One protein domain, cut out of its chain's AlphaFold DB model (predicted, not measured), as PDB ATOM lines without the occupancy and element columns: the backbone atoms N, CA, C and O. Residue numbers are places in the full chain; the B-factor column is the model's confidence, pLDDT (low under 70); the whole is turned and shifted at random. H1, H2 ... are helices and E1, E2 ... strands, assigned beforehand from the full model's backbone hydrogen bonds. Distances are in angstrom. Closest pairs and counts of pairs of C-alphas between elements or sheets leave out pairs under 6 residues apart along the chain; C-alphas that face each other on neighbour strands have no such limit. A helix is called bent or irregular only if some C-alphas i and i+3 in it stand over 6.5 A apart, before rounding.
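AT A GLANCE: This is residues 24 to 95 of the 101 residues of an uncharacterized protein of Cohnella sp. KS 22 (UniProt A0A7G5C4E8). Look for an L: a long ribbon of two antiparallel strands, E1 and E2, makes one arm, and a hairpin of two helices, H1 and H2, makes the other, the two meeting at a corner near Phe 31, Gly 51 and Ala 85. The long link of residues 32 to 50 loops round beyond that corner, and with the ribbon it makes the longest axis. The printed part has 72 residues with two named helices and two named strands, in the order E1, H1, H2, E2, and its class is mixed, helices and strands. It is compact, with a radius of gyration of the C-alphas of 12.7 A, and only just elongated, spanning 40 by 27 by 17 A.

HOW THE PARTS SIT: Begin with the sheet, where E1, residues 24 to 31, and E2, residues 86 to 94, are antiparallel neighbours at 164 degrees between their directions. Look at N 26 and O 92, 2.8 A apart, and at N 90 and O 28, 2.9 A apart, both within hydrogen-bond range. Near one end of this sheet you find H1, residues 51 to 67, whose closest C-alpha pair with E1 is Phe 31 and Gly 51, 5.0 A apart. Its residues 51 to 55 make the pairs of C-alphas within 10 A of the sheet, 9 with E1 and 5 with E2. H1 is irregular, with C-alphas 61 and 64 at 7.1 A, and has a kink of 36 degrees near residue 61. Next comes H2, residues 73 to 85, which touches H1, the closest C-alphas being those of Gly 51 and Ala 85, 3.8 A apart. They form a helical hairpin, at a shallow tilt of 29 degrees, opposite ways. In H2 every O i to N i+4 pair is within hydrogen-bond range; in H1, 11 of 13 are.

IN THESE COORDINATES: Find C-alpha 24 at (2.664, 22.758, -17.217); from there E1 runs 21.7 A to C-alpha 31. H1 begins at C-alpha 51, at (5.323, -1.201, -18.415), and is 24.3 A long. H2 covers 18.9 A from C-alpha 73 to C-alpha 85. E2 follows with no residue between and runs 21.6 A to C-alpha 94 at (7.253, 23.999, -14.742).

THE WHOLE: The two C-alphas farthest apart are those of Glu 46 and Ala 95, at 42.4 A, while those of Val 24 and Ala 95, the first and last printed, are 7.1 A apart. The printed part has no cut. The link from E1 to H1 is long, with 19 residues; those from H1 to H2 and from H2 to E2 are tight. The mean pLDDT of the printed part is 87.8; look for values under 70 at residues 67 to 73, of which 67 belongs to H1 and 73 to H2, and at residue 95.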
ATOM      1  N   VAL A  24       2.101  23.889 -16.485       83.56
ATOM      2  CA  VAL A  24       2.664  22.758 -17.217       83.56
ATOM      3  C   VAL A  24       3.316  21.817 -16.215       83.56
ATOM      4  O   VAL A  24       4.132  22.229 -15.391       83.56
ATOM      5  N   MET A  25       2.959  20.538 -16.282       86.00
ATOM      6  CA  MET A  25       3.542  19.508 -15.430       86.00
ATOM      7  C   MET A  25       4.470  18.626 -16.261       86.00
ATOM      8  O   MET A  25       4.029  17.958 -17.195       86.00
ATOM      9  N   LEU A  26       5.755  18.608 -15.911       88.19
ATOM     10  CA  LEU A  26       6.718  17.669 -16.474       88.19
ATOM     11  C   LEU A  26       6.581  16.325 -15.754       88.19
ATOM     12  O   LEU A  26       6.762  16.241 -14.536       88.19
ATOM     13  N   ASN A  27       6.288  15.283 -16.527       89.56
ATOM     14  CA  ASN A  27       6.267  13.900 -16.067       89.56
ATOM     15  C   ASN A  27       7.592  13.221 -16.423       89.56
ATOM     16  O   ASN A  27       7.943  13.130 -17.597       89.56
ATOM     17  N   LEU A  28       8.303  12.717 -15.416       91.75
ATOM     18  CA  LEU A  28       9.463  11.843 -15.593       91.75
ATOM     19  C   LEU A  28       9.083  10.459 -15.082       91.75
ATOM     20  O   LEU A  28       8.833  10.296 -13.887       91.75
ATOM     21  N   LEU A  29       9.015   9.486 -15.988       94.06
ATOM     22  CA  LEU A  29       8.539   8.138 -15.700       94.06
ATOM     23  C   LEU A  29       9.650   7.129 -15.971       94.06
ATOM     24  O   LEU A  29      10.299   7.172 -17.016       94.06
ATOM     25  N   ARG A  30       9.835   6.200 -15.038       95.38
ATOM     26  CA  ARG A  30      10.615   4.982 -15.238       95.38
ATOM     27  C   ARG A  30       9.651   3.808 -15.288       95.38
ATOM     28  O   ARG A  30       8.933   3.567 -14.317       95.38
ATOM     29  N   PHE A  31       9.621   3.116 -16.420       96.94
ATOM     30  CA  PHE A  31       8.756   1.960 -16.632       96.94
ATOM     31  C   PHE A  31       9.425   0.674 -16.174       96.94
ATOM     32  O   PHE A  31      10.648   0.560 -16.194       96.94
ATOM     33  N   ARG A  32       8.596  -0.292 -15.791       96.12
ATOM     34  CA  ARG A  32       9.028  -1.673 -15.587       96.12
ATOM     35  C   ARG A  32       9.233  -2.365 -16.934       96.12
ATOM     36  O   ARG A  32       8.492  -2.093 -17.880       96.12
ATOM     37  N   ASP A  33      10.157  -3.322 -16.975       97.75
ATOM     38  CA  ASP A  33      10.336  -4.198 -18.141       97.75
ATOM     39  C   ASP A  33       9.069  -5.020 -18.419       97.75
ATOM     40  O   ASP A  33       8.659  -5.165 -19.567       97.75
ATOM     41  N   VAL A  34       8.405  -5.488 -17.354       97.94
ATOM     42  CA  VAL A  34       7.107  -6.176 -17.384       97.94
ATOM     43  C   VAL A  34       6.178  -5.523 -16.361       97.94
ATOM     44  O   VAL A  34       6.585  -5.260 -15.227       97.94
ATOM     45  N   ALA A  35       4.943  -5.233 -16.763       97.62
ATOM     46  CA  ALA A  35       3.944  -4.614 -15.900       97.62
ATOM     47  C   ALA A  35       3.516  -5.549 -14.753       97.62
ATOM     48  O   ALA A  35       3.319  -6.747 -14.956       97.62
ATOM     49  N   ASP A  36       3.339  -4.985 -13.557       96.44
ATOM     50  CA  ASP A  36       2.994  -5.727 -12.339       96.44
ATOM     51  C   ASP A  36       1.551  -5.441 -11.898       96.44
ATOM     52  O   ASP A  36       1.248  -4.406 -11.304       96.44
ATOM     53  N   TYR A  37       0.657  -6.385 -12.183       95.81
ATOM     54  CA  TYR A  37      -0.767  -6.284 -11.870       95.81
ATOM     55  C   TYR A  37      -1.156  -6.896 -10.515       95.81
ATOM     56  O   TYR A  37      -2.346  -7.042 -10.255       95.81
ATOM     57  N   ILE A  38      -0.215  -7.207  -9.609       94.69
ATOM     58  CA  ILE A  38      -0.542  -7.809  -8.294       94.69
ATOM     59  C   ILE A  38      -1.586  -6.988  -7.518       94.69
ATOM     60  O   ILE A  38      -2.437  -7.551  -6.834       94.69
ATOM     61  N   ALA A  39      -1.530  -5.660  -7.628       90.81
ATOM     62  CA  ALA A  39      -2.469  -4.767  -6.954       90.81
ATOM     63  C   ALA A  39      -3.843  -4.658  -7.644       90.81
ATOM     64  O   ALA A  39      -4.781  -4.193  -7.005       90.81
ATOM     65  N   ASN A  40      -3.957  -5.058  -8.917       93.44
ATOM     66  CA  ASN A  40      -5.198  -5.010  -9.704       93.44
ATOM     67  C   ASN A  40      -5.318  -6.280 -10.580       93.44
ATOM     68  O   ASN A  40      -5.218  -6.187 -11.811       93.44
ATOM     69  N   PRO A  41      -5.451  -7.483  -9.979       94.31
ATOM     70  CA  PRO A  41      -5.412  -8.746 -10.718       94.31
ATOM     71  C   PRO A  41      -6.477  -8.851 -11.816       94.31
ATOM     72  O   PRO A  41      -6.241  -9.490 -12.839       94.31
ATOM     73  N   GLU A  42      -7.620  -8.192 -11.635       93.56
ATOM     74  CA  GLU A  42      -8.730  -8.119 -12.586       93.56
ATOM     75  C   GLU A  42      -8.387  -7.396 -13.898       93.56
ATOM     76  O   GLU A  42      -9.083  -7.581 -14.893       93.56
ATOM     77  N   LEU A  43      -7.310  -6.603 -13.918       94.06
ATOM     78  CA  LEU A  43      -6.816  -5.895 -15.104       94.06
ATOM     79  C   LEU A  43      -5.657  -6.630 -15.801       94.06
ATOM     80  O   LEU A  43      -5.097  -6.113 -16.774       94.06
ATOM     81  N   THR A  44      -5.273  -7.811 -15.303       95.81
ATOM     82  CA  THR A  44      -4.140  -8.578 -15.835       95.81
ATOM     83  C   THR A  44      -4.421  -9.015 -17.277       95.81
ATOM     84  O   THR A  44      -5.438  -9.662 -17.532       95.81
ATOM     85  N   PRO A  45      -3.541  -8.697 -18.242       95.00
ATOM     86  CA  PRO A  45      -3.691  -9.161 -19.618       95.00
ATOM     87  C   PRO A  45      -3.433 -10.668 -19.747       95.00
ATOM     88  O   PRO A  45      -2.697 -11.249 -18.956       95.00
ATOM     89  N   GLU A  46      -3.975 -11.286 -20.800       95.50
ATOM     90  CA  GLU A  46      -3.750 -12.711 -21.105       95.50
ATOM     91  C   GLU A  46      -2.265 -13.054 -21.291       95.50
ATOM     92  O   GLU A  46      -1.805 -14.104 -20.850       95.50
ATOM     93  N   ASN A  47      -1.512 -12.154 -21.930       96.88
ATOM     94  CA  ASN A  47      -0.071 -12.267 -22.113       96.88
ATOM     95  C   ASN A  47       0.637 -11.132 -21.361       96.88
ATOM     96  O   ASN A  47       0.130 -10.004 -21.390       96.88
ATOM     97  N   PRO A  48       1.805 -11.381 -20.733       97.50
ATOM     98  CA  PRO A  48       2.590 -10.328 -20.102       97.50
ATOM     99  C   PRO A  48       2.890  -9.193 -21.084       97.50
ATOM    100  O   PRO A  48       3.281  -9.439 -22.225       97.50
ATOM    101  N   ILE A  49       2.727  -7.957 -20.619       98.38
ATOM    102  CA  ILE A  49       3.033  -6.742 -21.378       98.38
ATOM    103  C   ILE A  49       4.087  -5.923 -20.644       98.38
ATOM    104  O   ILE A  49       4.230  -6.020 -19.421       98.38
ATOM    105  N   SER A  50       4.803  -5.087 -21.383       98.50
ATOM    106  CA  SER A  50       5.751  -4.131 -20.820       98.50
ATOM    107  C   SER A  50       5.060  -3.040 -20.001       98.50
ATOM    108  O   SER A  50       3.868  -2.752 -20.168       98.50
ATOM    109  N   GLY A  51       5.823  -2.370 -19.134       97.75
ATOM    110  CA  GLY A  51       5.323  -1.201 -18.415       97.75
ATOM    111  C   GLY A  51       4.890  -0.073 -19.358       97.75
ATOM    112  O   GLY A  51       3.883   0.581 -19.107       97.75
ATOM    113  N   ALA A  52       5.583   0.117 -20.484       97.81
ATOM    114  CA  ALA A  52       5.206   1.117 -21.484       97.81
ATOM    115  C   ALA A  52       3.846   0.805 -22.137       97.81
ATOM    116  O   ALA A  52       3.010   1.697 -22.281       97.81
ATOM    117  N   GLU A  53       3.580  -0.458 -22.477       98.38
ATOM    118  CA  GLU A  53       2.284  -0.883 -23.028       98.38
ATOM    119  C   GLU A  53       1.153  -0.738 -22.008       98.38
ATOM    120  O   GLU A  53       0.073  -0.252 -22.346       98.38
ATOM    121  N   ALA A  54       1.399  -1.099 -20.744       97.56
ATOM    122  CA  ALA A  54       0.443  -0.849 -19.670       97.56
ATOM    123  C   ALA A  54       0.168   0.656 -19.504       97.56
ATOM    124  O   ALA A  54      -0.985   1.063 -19.380       97.56
ATOM    125  N   PHE A  55       1.195   1.507 -19.584       95.94
ATOM    126  CA  PHE A  55       1.008   2.955 -19.510       95.94
ATOM    127  C   PHE A  55       0.194   3.505 -20.689       95.94
ATOM    128  O   PHE A  55      -0.641   4.386 -20.493       95.94
ATOM    129  N   ASN A  56       0.364   2.963 -21.897       96.12
ATOM    130  CA  ASN A  56      -0.471   3.341 -23.042       96.12
ATOM    131  C   ASN A  56      -1.951   3.024 -22.792       96.12
ATOM    132  O   ASN A  56      -2.795   3.882 -23.040       96.12
ATOM    133  N   ARG A  57      -2.266   1.864 -22.198       95.25
ATOM    134  CA  ARG A  57      -3.646   1.546 -21.787       95.25
ATOM    135  C   ARG A  57      -4.174   2.540 -20.753       95.25
ATOM    136  O   ARG A  57      -5.304   2.992 -20.870       95.25
ATOM    137  N   TYR A  58      -3.357   2.958 -19.782       93.56
ATOM    138  CA  TYR A  58      -3.740   4.043 -18.865       93.56
ATOM    139  C   TYR A  58      -4.142   5.322 -19.617       93.56
ATOM    140  O   TYR A  58      -5.171   5.921 -19.296       93.56
ATOM    141  N   ILE A  59      -3.362   5.738 -20.618       90.81
ATOM    142  CA  ILE A  59      -3.675   6.927 -21.420       90.81
ATOM    143  C   ILE A  59      -4.986   6.739 -22.182       90.81
ATOM    144  O   ILE A  59      -5.848   7.610 -22.107       90.81
ATOM    145  N   GLU A  60      -5.173   5.611 -22.864       90.81
ATOM    146  CA  GLU A  60      -6.402   5.317 -23.615       90.81
ATOM    147  C   GLU A  60      -7.648   5.362 -22.725       90.81
ATOM    148  O   GLU A  60      -8.643   5.987 -23.090       90.81
ATOM    149  N   TYR A  61      -7.562   4.774 -21.530       88.00
ATOM    150  CA  TYR A  61      -8.665   4.743 -20.573       88.00
ATOM    151  C   TYR A  61      -8.939   6.115 -19.958       88.00
ATOM    152  O   TYR A  61     -10.086   6.442 -19.681       88.00
ATOM    153  N   THR A  62      -7.915   6.942 -19.725       86.94
ATOM    154  CA  THR A  62      -8.098   8.208 -18.990       86.94
ATOM    155  C   THR A  62      -8.288   9.439 -19.863       86.94
ATOM    156  O   THR A  62      -8.876  10.422 -19.403       86.94
ATOM    157  N   LEU A  63      -7.848   9.404 -21.123       83.69
ATOM    158  CA  LEU A  63      -7.909  10.548 -22.032       83.69
ATOM    159  C   LEU A  63      -9.332  11.104 -22.245       83.69
ATOM    160  O   LEU A  63      -9.457  12.332 -22.284       83.69
ATOM    161  N   PRO A  64     -10.402  10.287 -22.340       83.44
ATOM    162  CA  PRO A  64     -11.767  10.808 -22.420       83.44
ATOM    163  C   PRO A  64     -12.157  11.653 -21.192       83.44
ATOM    164  O   PRO A  64     -12.695  12.746 -21.345       83.44
ATOM    165  N   PHE A  65     -11.788  11.223 -19.981       78.44
ATOM    166  CA  PHE A  65     -12.127  11.908 -18.720       78.44
ATOM    167  C   PHE A  65     -11.296  13.165 -18.451       78.44
ATOM    168  O   PHE A  65     -11.717  14.056 -17.718       78.44
ATOM    169  N   LEU A  66     -10.106  13.269 -19.048       71.00
ATOM    170  CA  LEU A  66      -9.337  14.519 -19.032       71.00
ATOM    171  C   LEU A  66      -9.974  15.599 -19.916       71.00
ATOM    172  O   LEU A  66      -9.743  16.785 -19.689       71.00
ATOM    173  N   ARG A  67     -10.753  15.197 -20.927       69.88
ATOM    174  CA  ARG A  67     -11.446  16.109 -21.850       69.88
ATOM    175  C   ARG A  67     -12.826  16.505 -21.339       69.88
ATOM    176  O   ARG A  67     -13.241  17.640 -21.546       69.88
ATOM    177  N   GLU A  68     -13.500  15.597 -20.647       65.94
ATOM    178  CA  GLU A  68     -14.826  15.800 -20.073       65.94
ATOM    179  C   GLU A  68     -14.730  15.597 -18.563       65.94
ATOM    180  O   GLU A  68     -14.598  14.478 -18.082       65.94
ATOM    181  N   SER A  69     -14.739  16.690 -17.799       54.75
ATOM    182  CA  SER A  69     -14.615  16.685 -16.339       54.75
ATOM    183  C   SER A  69     -15.710  15.834 -15.670       54.75
ATOM    184  O   SER A  69     -16.778  16.347 -15.338       54.75
ATOM    185  N   GLY A  70     -15.449  14.541 -15.467       52.41
ATOM    186  CA  GLY A  70     -16.358  13.580 -14.841       52.41
ATOM    187  C   GLY A  70     -15.635  12.286 -14.454       52.41
ATOM    188  O   GLY A  70     -14.877  11.728 -15.240       52.41
ATOM    189  N   GLY A  71     -15.830  11.819 -13.219       55.00
ATOM    190  CA  GLY A  71     -15.255  10.560 -12.733       55.00
ATOM    191  C   GLY A  71     -16.090   9.356 -13.175       55.00
ATOM    192  O   GLY A  71     -17.291   9.320 -12.919       55.00
ATOM    193  N   HIS A  72     -15.457   8.366 -13.807       65.00
ATOM    194  CA  HIS A  72     -16.103   7.135 -14.279       65.00
ATOM    195  C   HIS A  72     -15.282   5.887 -13.918       65.00
ATOM    196  O   HIS A  72     -14.116   5.992 -13.545       65.00
ATOM    197  N   GLN A  73     -15.874   4.695 -14.019       65.50
ATOM    198  CA  GLN A  73     -15.197   3.432 -13.683       65.50
ATOM    199  C   GLN A  73     -13.974   3.169 -14.574       65.50
ATOM    200  O   GLN A  73     -12.948   2.707 -14.079       65.50
ATOM    201  N   ASP A  74     -14.032   3.568 -15.843       72.06
ATOM    202  CA  ASP A  74     -12.901   3.460 -16.769       72.06
ATOM    203  C   ASP A  74     -11.709   4.329 -16.331       72.06
ATOM    204  O   ASP A  74     -10.553   3.948 -16.522       72.06
ATOM    205  N   TYR A  75     -11.960   5.456 -15.650       76.25
ATOM    206  CA  TYR A  75     -10.892   6.262 -15.056       76.25
ATOM    207  C   TYR A  75     -10.132   5.470 -13.983       76.25
ATOM    208  O   TYR A  75      -8.903   5.497 -13.952       76.25
ATOM    209  N   LEU A  76     -10.850   4.730 -13.127       78.62
ATOM    210  CA  LEU A  76     -10.241   3.897 -12.083       78.62
ATOM    211  C   LEU A  76      -9.444   2.730 -12.680       78.62
ATOM    212  O   LEU A  76      -8.324   2.482 -12.237       78.62
ATOM    213  N   ALA A  77      -9.968   2.074 -13.721       80.56
ATOM    214  CA  ALA A  77      -9.229   1.043 -14.456       80.56
ATOM    215  C   ALA A  77      -7.930   1.604 -15.064       80.56
ATOM    216  O   ALA A  77      -6.864   0.993 -14.957       80.56
ATOM    217  N   GLY A  78      -7.979   2.830 -15.595       84.62
ATOM    218  CA  GLY A  78      -6.787   3.551 -16.029       84.62
ATOM    219  C   GLY A  78      -5.728   3.679 -14.925       84.62
ATOM    220  O   GLY A  78      -4.550   3.398 -15.162       84.62
ATOM    221  N   ILE A  79      -6.112   4.054 -13.702       87.06
ATOM    222  CA  ILE A  79      -5.168   4.171 -12.573       87.06
ATOM    223  C   ILE A  79      -4.484   2.830 -12.252       87.06
ATOM    224  O   ILE A  79      -3.285   2.807 -11.941       87.06
ATOM    225  N   GLY A  80      -5.204   1.713 -12.382       90.44
ATOM    226  CA  GLY A  80      -4.634   0.373 -12.231       90.44
ATOM    227  C   GLY A  80      -3.514   0.102 -13.242       90.44
ATOM    228  O   GLY A  80      -2.408  -0.288 -12.855       90.44
ATOM    229  N   HIS A  81      -3.743   0.428 -14.518       94.31
ATOM    230  CA  HIS A  81      -2.730   0.324 -15.572       94.31
ATOM    231  C   HIS A  81      -1.497   1.208 -15.313       94.31
ATOM    232  O   HIS A  81      -0.364   0.762 -15.509       94.31
ATOM    233  N   ARG A  82      -1.686   2.433 -14.802       93.50
ATOM    234  CA  ARG A  82      -0.577   3.330 -14.428       93.50
ATOM    235  C   ARG A  82       0.293   2.730 -13.324       93.50
ATOM    236  O   ARG A  82       1.521   2.781 -13.404       93.50
ATOM    237  N   THR A  83      -0.339   2.178 -12.293       92.62
ATOM    238  CA  THR A  83       0.365   1.617 -11.131       92.62
ATOM    239  C   THR A  83       1.140   0.357 -11.513       92.62
ATOM    240  O   THR A  83       2.277   0.183 -11.077       92.62
ATOM    241  N   ALA A  84       0.565  -0.474 -12.388       94.31
ATOM    242  CA  ALA A  84       1.236  -1.655 -12.921       94.31
ATOM    243  C   ALA A  84       2.434  -1.308 -13.818       94.31
ATOM    244  O   ALA A  84       3.428  -2.033 -13.844       94.31
ATOM    245  N   ALA A  85       2.355  -0.189 -14.540       96.12
ATOM    246  CA  ALA A  85       3.372   0.246 -15.489       96.12
ATOM    247  C   ALA A  85       4.649   0.817 -14.851       96.12
ATOM    248  O   ALA A  85       5.754   0.624 -15.371       96.12
ATOM    249  N   ILE A  86       4.495   1.593 -13.775       94.31
ATOM    250  CA  ILE A  86       5.520   2.528 -13.302       94.31
ATOM    251  C   ILE A  86       6.351   1.926 -12.167       94.31
ATOM    252  O   ILE A  86       5.838   1.395 -11.181       94.31
ATOM    253  N   GLU A  87       7.664   2.089 -12.280       93.69
ATOM    254  CA  GLU A  87       8.614   1.809 -11.210       93.69
ATOM    255  C   GLU A  87       9.000   3.075 -10.431       93.69
ATOM    256  O   GLU A  87       9.230   3.007  -9.229       93.69
ATOM    257  N   ASP A  88       9.082   4.235 -11.088       92.25
ATOM    258  CA  ASP A  88       9.284   5.543 -10.444       92.25
ATOM    259  C   ASP A  88       8.631   6.650 -11.279       92.25
ATOM    260  O   ASP A  88       8.651   6.613 -12.509       92.25
ATOM    261  N   SER A  89       8.060   7.645 -10.615       92.12
ATOM    262  CA  SER A  89       7.380   8.778 -11.225       92.12
ATOM    263  C   SER A  89       7.723  10.061 -10.481       92.12
ATOM    264  O   SER A  89       7.578  10.182  -9.263       92.12
ATOM    265  N   ARG A  90       8.095  11.090 -11.237       90.12
ATOM    266  CA  ARG A  90       8.286  12.438 -10.705       90.12
ATOM    267  C   ARG A  90       7.442  13.414 -11.490       90.12
ATOM    268  O   ARG A  90       7.497  13.454 -12.716       90.12
ATOM    269  N   LEU A  91       6.695  14.213 -10.743       86.19
ATOM    270  CA  LEU A  91       5.840  15.256 -11.272       86.19
ATOM    271  C   LEU A  91       6.415  16.604 -10.847       86.19
ATOM    272  O   LEU A  91       6.449  16.927  -9.655       86.19
ATOM    273  N   LEU A  92       6.911  17.362 -11.818       84.31
ATOM    274  CA  LEU A  92       7.573  18.637 -11.579       84.31
ATOM    275  C   LEU A  92       6.748  19.759 -12.214       84.31
ATOM    276  O   LEU A  92       6.539  19.735 -13.426       84.31
ATOM    277  N   PRO A  93       6.276  20.743 -11.432       81.75
ATOM    278  CA  PRO A  93       5.634  21.906 -12.016       81.75
ATOM    279  C   PRO A  93       6.685  22.763 -12.711       81.75
ATOM    280  O   PRO A  93       7.662  23.181 -12.082       81.75
ATOM    281  N   MET A  94       6.475  23.026 -13.994       77.75
ATOM    282  CA  MET A  94       7.253  23.999 -14.742       77.75
ATOM    283  C   MET A  94       6.526  25.341 -14.663       77.75
ATOM    284  O   MET A  94       5.337  25.433 -14.963       77.75
ATOM    285  N   ALA A  95       7.240  26.360 -14.200       66.88
ATOM    286  CA  ALA A  95       6.828  27.748 -14.328       66.88
ATOM    287  C   ALA A  95       7.645  28.362 -15.462       66.88
ATOM    288  O   ALA A  95       8.828  28.034 -15.597       66.88
TER     289      ALA A  95